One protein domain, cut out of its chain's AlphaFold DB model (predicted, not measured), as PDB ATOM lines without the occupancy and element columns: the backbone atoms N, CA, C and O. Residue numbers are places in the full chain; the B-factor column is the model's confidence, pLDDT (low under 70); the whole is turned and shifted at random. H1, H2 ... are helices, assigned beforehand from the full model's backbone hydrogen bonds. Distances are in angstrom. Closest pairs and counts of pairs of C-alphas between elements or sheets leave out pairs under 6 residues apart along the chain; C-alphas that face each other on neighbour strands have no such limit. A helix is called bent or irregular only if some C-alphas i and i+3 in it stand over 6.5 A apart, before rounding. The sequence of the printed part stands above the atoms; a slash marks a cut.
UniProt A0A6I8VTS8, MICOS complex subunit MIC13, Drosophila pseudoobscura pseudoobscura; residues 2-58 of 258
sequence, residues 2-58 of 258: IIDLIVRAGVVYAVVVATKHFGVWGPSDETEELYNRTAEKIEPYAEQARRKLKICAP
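This is residues 2 to 58 of the 258 residues of the protein "MICOS complex subunit MIC13" of Drosophila pseudoobscura pseudoobscura (UniProt A0A6I8VTS8). The printed part is an open arch: helix H1 makes one leg, a short link turns the corner, and helix H2, bent, curves through the other leg, with no contact between the two. It has 57 residues, with two named helices, H1 then H2, and no named strand; the class is all helix. It is extended, with a radius of gyration of the C-alphas of 18.5 A and spans of 50 by 27 by 17 A.

H1, residues 2 to 21, begins at C-alpha 2 (17.156, 50.687, 16.880) and is 28.3 A long. H2, residues 28 to 53, was assigned as one helix by its hydrogen bonds but is bent: C-alphas 41 and 44 are 6.8 A apart. Arm H2a, residues 28 to 41, is 19.8 A long; arm H2b, residues 44 to 53, ends at C-alpha 53 (36.856, 20.052, -13.201).

H1 is apart from H2a and from H2b. H2a and H2b stand at a steep tilt of 52 degrees. In H1, H2a and H2b every O i to N i+4 pair is within hydrogen-bond range.

The C-alphas farthest apart, of Ile 3 and Arg 51, are 50.8 A apart. The printed part has no cut, and the link from H1 to H2 is short. pLDDT is under 70 at 19 residues, among them 23 to 32 and 53 to 58.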
ATOM      1  N   ILE A   2      16.931  49.498  17.734       70.38
ATOM      2  CA  ILE A   2      17.156  50.687  16.880       70.38
ATOM      3  C   ILE A   2      18.608  51.202  16.924       70.38
ATOM      4  O   ILE A   2      19.191  51.489  15.886       70.38
ATOM      5  N   ILE A   3      19.226  51.258  18.109       76.62
ATOM      6  CA  ILE A   3      20.615  51.732  18.267       76.62
ATOM      7  C   ILE A   3      21.607  50.798  17.551       76.62
ATOM      8  O   ILE A   3      22.522  51.273  16.887       76.62
ATOM      9  N   ASP A   4      21.385  49.480  17.607       72.75
ATOM     10  CA  ASP A   4      22.202  48.487  16.887       72.75
ATOM     11  C   ASP A   4      22.087  48.661  15.359       72.75
ATOM     12  O   ASP A   4      23.089  48.629  14.650       72.75
ATOM     13  N   LEU A   5      20.887  48.960  14.844       80.62
ATOM     14  CA  LEU A   5      20.691  49.271  13.423       80.62
ATOM     15  C   LEU A   5      21.411  50.556  12.997       80.62
ATOM     16  O   LEU A   5      22.025  50.572  11.934       80.62
ATOM     17  N   ILE A   6      21.381  51.608  13.820       85.06
ATOM     18  CA  ILE A   6      22.069  52.875  13.525       85.06
ATOM     19  C   ILE A   6      23.587  52.675  13.510       85.06
ATOM     20  O   ILE A   6      24.259  53.150  12.595       85.06
ATOM     21  N   VAL A   7      24.133  51.931  14.479       86.06
ATOM     22  CA  VAL A   7      25.571  51.628  14.535       86.06
ATOM     23  C   VAL A   7      25.992  50.792  13.324       86.06
ATOM     24  O   VAL A   7      26.965  51.139  12.657       86.06
ATOM     25  N   ARG A   8      25.239  49.744  12.968       82.19
ATOM     26  CA  ARG A   8      25.528  48.921  11.779       82.19
ATOM     27  C   ARG A   8      25.421  49.715  10.479       82.19
ATOM     28  O   ARG A   8      26.306  49.601   9.634       82.19
ATOM     29  N   ALA A   9      24.393  50.548  10.327       83.62
ATOM     30  CA  ALA A   9      24.237  51.414   9.161       83.62
ATOM     31  C   ALA A   9      25.386  52.430   9.052       83.62
ATOM     32  O   ALA A   9      25.916  52.638   7.963       83.62
ATOM     33  N   GLY A  10      25.825  52.998  10.179       83.88
ATOM     34  CA  GLY A  10      26.980  53.893  10.240       83.88
ATOM     35  C   GLY A  10      28.283  53.211   9.822       83.88
ATOM     36  O   GLY A  10      29.054  53.787   9.056       83.88
ATOM     37  N   VAL A  11      28.509  51.964  10.252       89.12
ATOM     38  CA  VAL A  11      29.679  51.171   9.837       89.12
ATOM     39  C   VAL A  11      29.645  50.889   8.334       89.12
ATOM     40  O   VAL A  11      30.644  51.117   7.655       89.12
ATOM     41  N   VAL A  12      28.504  50.461   7.785       88.31
ATOM     42  CA  VAL A  12      28.371  50.214   6.337       88.31
ATOM     43  C   VAL A  12      28.593  51.504   5.545       88.31
ATOM     44  O   VAL A  12      29.352  51.505   4.580       88.31
ATOM     45  N   TYR A  13      28.000  52.616   5.981       85.62
ATOM     46  CA  TYR A  13      28.188  53.917   5.344       85.62
ATOM     47  C   TYR A  13      29.658  54.357   5.354       85.62
ATOM     48  O   TYR A  13      30.180  54.766   4.320       85.62
ATOM     49  N   ALA A  14      30.356  54.208   6.484       81.88
ATOM     50  CA  ALA A  14      31.774  54.541   6.592       81.88
ATOM     51  C   ALA A  14      32.642  53.708   5.633       81.88
ATOM     52  O   ALA A  14      33.548  54.249   5.004       81.88
ATOM     53  N   VAL A  15      32.338  52.417   5.465       86.56
ATOM     54  CA  VAL A  15      33.037  51.539   4.510       86.56
ATOM     55  C   VAL A  15      32.760  51.957   3.066       86.56
ATOM     56  O   VAL A  15      33.688  52.036   2.260       86.56
ATOM     57  N   VAL A  16      31.511  52.277   2.723       79.12
ATOM     58  CA  VAL A  16      31.141  52.744   1.376       79.12
ATOM     59  C   VAL A  16      31.828  54.073   1.050       79.12
ATOM     60  O   VAL A  16      32.392  54.234  -0.030       79.12
ATOM     61  N   VAL A  17      31.853  55.013   1.993       80.88
ATOM     62  CA  VAL A  17      32.520  56.309   1.815       80.88
ATOM     63  C   VAL A  17      34.034  56.142   1.713       80.88
ATOM     64  O   VAL A  17      34.644  56.710   0.809       80.88
ATOM     65  N   ALA A  18      34.646  55.321   2.569       79.81
ATOM     66  CA  ALA A  18      36.074  55.030   2.493       79.81
ATOM     67  C   ALA A  18      36.434  54.403   1.141       79.81
ATOM     68  O   ALA A  18      37.322  54.893   0.453       79.81
ATOM     69  N   THR A  19      35.706  53.372   0.709       77.31
ATOM     70  CA  THR A  19      35.951  52.706  -0.581       77.31
ATOM     71  C   THR A  19      35.712  53.631  -1.776       77.31
ATOM     72  O   THR A  19      36.433  53.534  -2.767       77.31
ATOM     73  N   LYS A  20      34.779  54.587  -1.678       74.50
ATOM     74  CA  LYS A  20      34.617  55.658  -2.671       74.50
ATOM     75  C   LYS A  20      35.824  56.603  -2.700       74.50
ATOM     76  O   LYS A  20      36.308  56.921  -3.780       74.50
ATOM     77  N   HIS A  21      36.344  57.013  -1.542       71.50
ATOM     78  CA  HIS A  21      37.556  57.841  -1.451       71.50
ATOM     79  C   HIS A  21      38.818  57.117  -1.935       71.50
ATOM     80  O   HIS A  21      39.698  57.757  -2.502       71.50
ATOM     81  N   PHE A  22      38.890  55.796  -1.770       72.31
ATOM     82  CA  PHE A  22      39.961  54.959  -2.318       72.31
ATOM     83  C   PHE A  22      39.819  54.686  -3.825       72.31
ATOM     84  O   PHE A  22      40.620  53.939  -4.379       72.31
ATOM     85  N   GLY A  23      38.817  55.265  -4.497       60.88
ATOM     86  CA  GLY A  23      38.627  55.111  -5.942       60.88
ATOM     87  C   GLY A  23      38.162  53.717  -6.368       60.88
ATOM     88  O   GLY A  23      38.210  53.396  -7.549       60.88
ATOM     89  N   VAL A  24      37.686  52.885  -5.431       68.00
ATOM     90  CA  VAL A  24      37.176  51.533  -5.729       68.00
ATOM     91  C   VAL A  24      35.899  51.600  -6.575       68.00
ATOM     92  O   VAL A  24      35.622  50.705  -7.368       68.00
ATOM     93  N   TRP A  25      35.134  52.682  -6.424       60.31
ATOM     94  CA  TRP A  25      33.907  52.949  -7.171       60.31
ATOM     95  C   TRP A  25      34.178  54.052  -8.198       60.31
ATOM     96  O   TRP A  25      33.895  55.226  -7.949       60.31
ATOM     97  N   GLY A  26      34.798  53.671  -9.316       62.16
ATOM     98  CA  GLY A  26      35.022  54.549 -10.466       62.16
ATOM     99  C   GLY A  26      33.730  54.880 -11.234       62.16
ATOM    100  O   GLY A  26      32.665  54.334 -10.924       62.16
ATOM    101  N   PRO A  27      33.790  55.782 -12.231       68.38
ATOM    102  CA  PRO A  27      32.674  56.044 -13.138       68.38
ATOM    103  C   PRO A  27      32.207  54.746 -13.819       68.38
ATOM    104  O   PRO A  27      33.019  53.875 -14.132       68.38
ATOM    105  N   SER A  28      30.894  54.616 -14.050       61.03
ATOM    106  CA  SER A  28      30.277  53.387 -14.586       61.03
ATOM    107  C   SER A  28      30.960  52.884 -15.854       61.03
ATOM    108  O   SER A  28      31.165  51.682 -16.010       61.03
ATOM    109  N   ASP A  29      31.374  53.810 -16.711       64.19
ATOM    110  CA  ASP A  29      31.971  53.519 -18.013       64.19
ATOM    111  C   ASP A  29      33.366  52.888 -17.861       64.19
ATOM    112  O   ASP A  29      33.709  51.942 -18.567       64.19
ATOM    113  N   GLU A  30      34.137  53.334 -16.865       65.50
ATOM    114  CA  GLU A  30      35.449  52.768 -16.530       65.50
ATOM    115  C   GLU A  30      35.306  51.394 -15.867       65.50
ATOM    116  O   GLU A  30      36.079  50.480 -16.150       65.50
ATOM    117  N   THR A  31      34.277  51.199 -15.034       67.19
ATOM    118  CA  THR A  31      34.002  49.884 -14.439       67.19
ATOM    119  C   THR A  31      33.528  48.860 -15.472       67.19
ATOM    120  O   THR A  31      33.870  47.685 -15.346       67.19
ATOM    121  N   GLU A  32      32.797  49.282 -16.510       66.88
ATOM    122  CA  GLU A  32      32.376  48.412 -17.613       66.88
ATOM    123  C   GLU A  32      33.570  48.021 -18.492       66.88
ATOM    124  O   GLU A  32      33.742  46.846 -18.822       66.88
ATOM    125  N   GLU A  33      34.442  48.973 -18.828       72.88
ATOM    126  CA  GLU A  33      35.659  48.694 -19.592       72.88
ATOM    127  C   GLU A  33      36.631  47.802 -18.805       72.88
ATOM    128  O   GLU A  33      37.147  46.815 -19.339       72.88
ATOM    129  N   LEU A  34      36.820  48.074 -17.509       76.25
ATOM    130  CA  LEU A  34      37.626  47.242 -16.617       76.25
ATOM    131  C   LEU A  34      37.028  45.843 -16.454       76.25
ATOM    132  O   LEU A  34      37.774  44.860 -16.464       76.25
ATOM    133  N   TYR A  35      35.705  45.730 -16.332       73.50
ATOM    134  CA  TYR A  35      35.012  44.447 -16.294       73.50
ATOM    135  C   TYR A  35      35.254  43.661 -17.578       73.50
ATOM    136  O   TYR A  35      35.700  42.521 -17.497       73.50
ATOM    137  N   ASN A  36      35.033  44.269 -18.746       73.50
ATOM    138  CA  ASN A  36      35.215  43.608 -20.037       73.50
ATOM    139  C   ASN A  36      36.669  43.155 -20.225       73.50
ATOM    140  O   ASN A  36      36.923  41.992 -20.529       73.50
ATOM    141  N   ARG A  37      37.635  44.027 -19.926       75.31
ATOM    142  CA  ARG A  37      39.068  43.720 -20.019       75.31
ATOM    143  C   ARG A  37      39.496  42.619 -19.055       75.31
ATOM    144  O   ARG A  37      40.330  41.777 -19.386       75.31
ATOM    145  N   THR A  38      38.950  42.634 -17.841       77.38
ATOM    146  CA  THR A  38      39.243  41.603 -16.847       77.38
ATOM    147  C   THR A  38      38.609  40.292 -17.278       77.38
ATOM    148  O   THR A  38      39.317  39.293 -17.299       77.38
ATOM    149  N   ALA A  39      37.339  40.298 -17.696       75.75
ATOM    150  CA  ALA A  39      36.604  39.140 -18.193       75.75
ATOM    151  C   ALA A  39      37.338  38.446 -19.349       75.75
ATOM    152  O   ALA A  39      37.564  37.241 -19.272       75.75
ATOM    153  N   GLU A  40      37.811  39.200 -20.344       76.31
ATOM    154  CA  GLU A  40      38.629  38.673 -21.449       76.31
ATOM    155  C   GLU A  40      39.921  38.002 -20.951       76.31
ATOM    156  O   GLU A  40      40.367  36.990 -21.491       76.31
ATOM    157  N   LYS A  41      40.519  38.528 -19.874       83.75
ATOM    158  CA  LYS A  41      41.742  37.980 -19.275       83.75
ATOM    159  C   LYS A  41      41.488  36.740 -18.411       83.75
ATOM    160  O   LYS A  41      42.345  35.858 -18.371       83.75
ATOM    161  N   ILE A  42      40.350  36.653 -17.714       76.00
ATOM    162  CA  ILE A  42      39.995  35.504 -16.854       76.00
ATOM    163  C   ILE A  42      39.309  34.362 -17.609       76.00
ATOM    164  O   ILE A  42      39.396  33.218 -17.160       76.00
ATOM    165  N   GLU A  43      38.678  34.628 -18.752       72.69
ATOM    166  CA  GLU A  43      38.025  33.625 -19.601       72.69
ATOM    167  C   GLU A  43      38.902  32.392 -19.905       72.69
ATOM    168  O   GLU A  43      38.441  31.276 -19.647       72.69
ATOM    169  N   PRO A  44      40.176  32.515 -20.338       79.88
ATOM    170  CA  PRO A  44      41.004  31.339 -20.621       79.88
ATOM    171  C   PRO A  44      41.292  30.492 -19.373       79.88
ATOM    172  O   PRO A  44      41.344  29.263 -19.454       79.88
ATOM    173  N   TYR A  45      41.431  31.118 -18.202       78.94
ATOM    174  CA  TYR A  45      41.640  30.406 -16.938       78.94
ATOM    175  C   TYR A  45      40.357  29.727 -16.455       78.94
ATOM    176  O   TYR A  45      40.396  28.590 -15.981       78.94
ATOM    177  N   ALA A  46      39.209  30.385 -16.627       70.69
ATOM    178  CA  ALA A  46      37.903  29.809 -16.341       70.69
ATOM    179  C   ALA A  46      37.607  28.611 -17.260       70.69
ATOM    180  O   ALA A  46      37.115  27.582 -16.794       70.69
ATOM    181  N   GLU A  47      37.963  28.687 -18.545       67.62
ATOM    182  CA  GLU A  47      37.888  27.549 -19.462       67.62
ATOM    183  C   GLU A  47      38.823  26.410 -19.051       67.62
ATOM    184  O   GLU A  47      38.421  25.245 -19.064       67.62
ATOM    185  N   GLN A  48      40.058  26.720 -18.652       74.19
ATOM    186  CA  GLN A  48      41.006  25.713 -18.185       74.19
ATOM    187  C   GLN A  48      40.494  25.008 -16.919       74.19
ATOM    188  O   GLN A  48      40.585  23.783 -16.819       74.19
ATOM    189  N   ALA A  49      39.910  25.758 -15.982       70.12
ATOM    190  CA  ALA A  49      39.277  25.215 -14.787       70.12
ATOM    191  C   ALA A  49      38.058  24.348 -15.136       70.12
ATOM    192  O   ALA A  49      37.947  23.231 -14.639       70.12
ATOM    193  N   ARG A  50      37.195  24.795 -16.058       61.75
ATOM    194  CA  ARG A  50      36.051  24.008 -16.554       61.75
ATOM    195  C   ARG A  50      36.484  22.678 -17.167       61.75
ATOM    196  O   ARG A  50      35.888  21.647 -16.859       61.75
ATOM    197  N   ARG A  51      37.546  22.678 -17.981       67.00
ATOM    198  CA  ARG A  51      38.100  21.458 -18.599       67.00
ATOM    199  C   ARG A  51      38.679  20.499 -17.559       67.00
ATOM    200  O   ARG A  51      38.472  19.296 -17.670       67.00
ATOM    201  N   LYS A  52      39.373  21.020 -16.540       71.75
ATOM    202  CA  LYS A  52      39.958  20.211 -15.457       71.75
ATOM    203  C   LYS A  52      38.903  19.635 -14.511       71.75
ATOM    204  O   LYS A  52      39.008  18.480 -14.120       71.75
ATOM    205  N   LEU A  53      37.889  20.426 -14.168       62.94
ATOM    206  CA  LEU A  53      36.856  20.052 -13.201       62.94
ATOM    207  C   LEU A  53      35.685  19.284 -13.834       62.94
ATOM    208  O   LEU A  53      34.823  18.800 -13.110       62.94
ATOM    209  N   LYS A  54      35.639  19.163 -15.172       60.91
ATOM    210  CA  LYS A  54      34.528  18.553 -15.931       60.91
ATOM    211  C   LYS A  54      33.153  19.122 -15.544       60.91
ATOM    212  O   LYS A  54      32.138  18.437 -15.633       60.91
ATOM    213  N   ILE A  55      33.113  20.383 -15.117       57.62
ATOM    214  CA  ILE A  55      31.873  21.053 -14.732       57.62
ATOM    215  C   ILE A  55      31.231  21.596 -16.007       57.62
ATOM    216  O   ILE A  55      31.672  22.604 -16.566       57.62
ATOM    217  N   CYS A  56      30.175  20.932 -16.469       52.41
ATOM    218  CA  CYS A  56      29.271  21.495 -17.463       52.41
ATOM    219  C   CYS A  56      28.444  22.586 -16.778       52.41
ATOM    220  O   CYS A  56      27.613  22.285 -15.924       52.41
ATOM    221  N   ALA A  57      28.676  23.854 -17.132       54.47
ATOM    222  CA  ALA A  57      27.785  24.925 -16.702       54.47
ATOM    223  C   ALA A  57      26.355  24.570 -17.156       54.47
ATOM    224  O   ALA A  57      26.182  24.204 -18.326       54.47
ATOM    225  N   PRO A  58      25.351  24.621 -16.262       51.81
ATOM    226  CA  PRO A  58      23.994  24.232 -16.611       51.81
ATOM    227  C   PRO A  58      23.518  25.066 -17.800       51.81
ATOM    228  O   PRO A  58      23.792  26.268 -17.890       51.81
TER     229      PRO A  58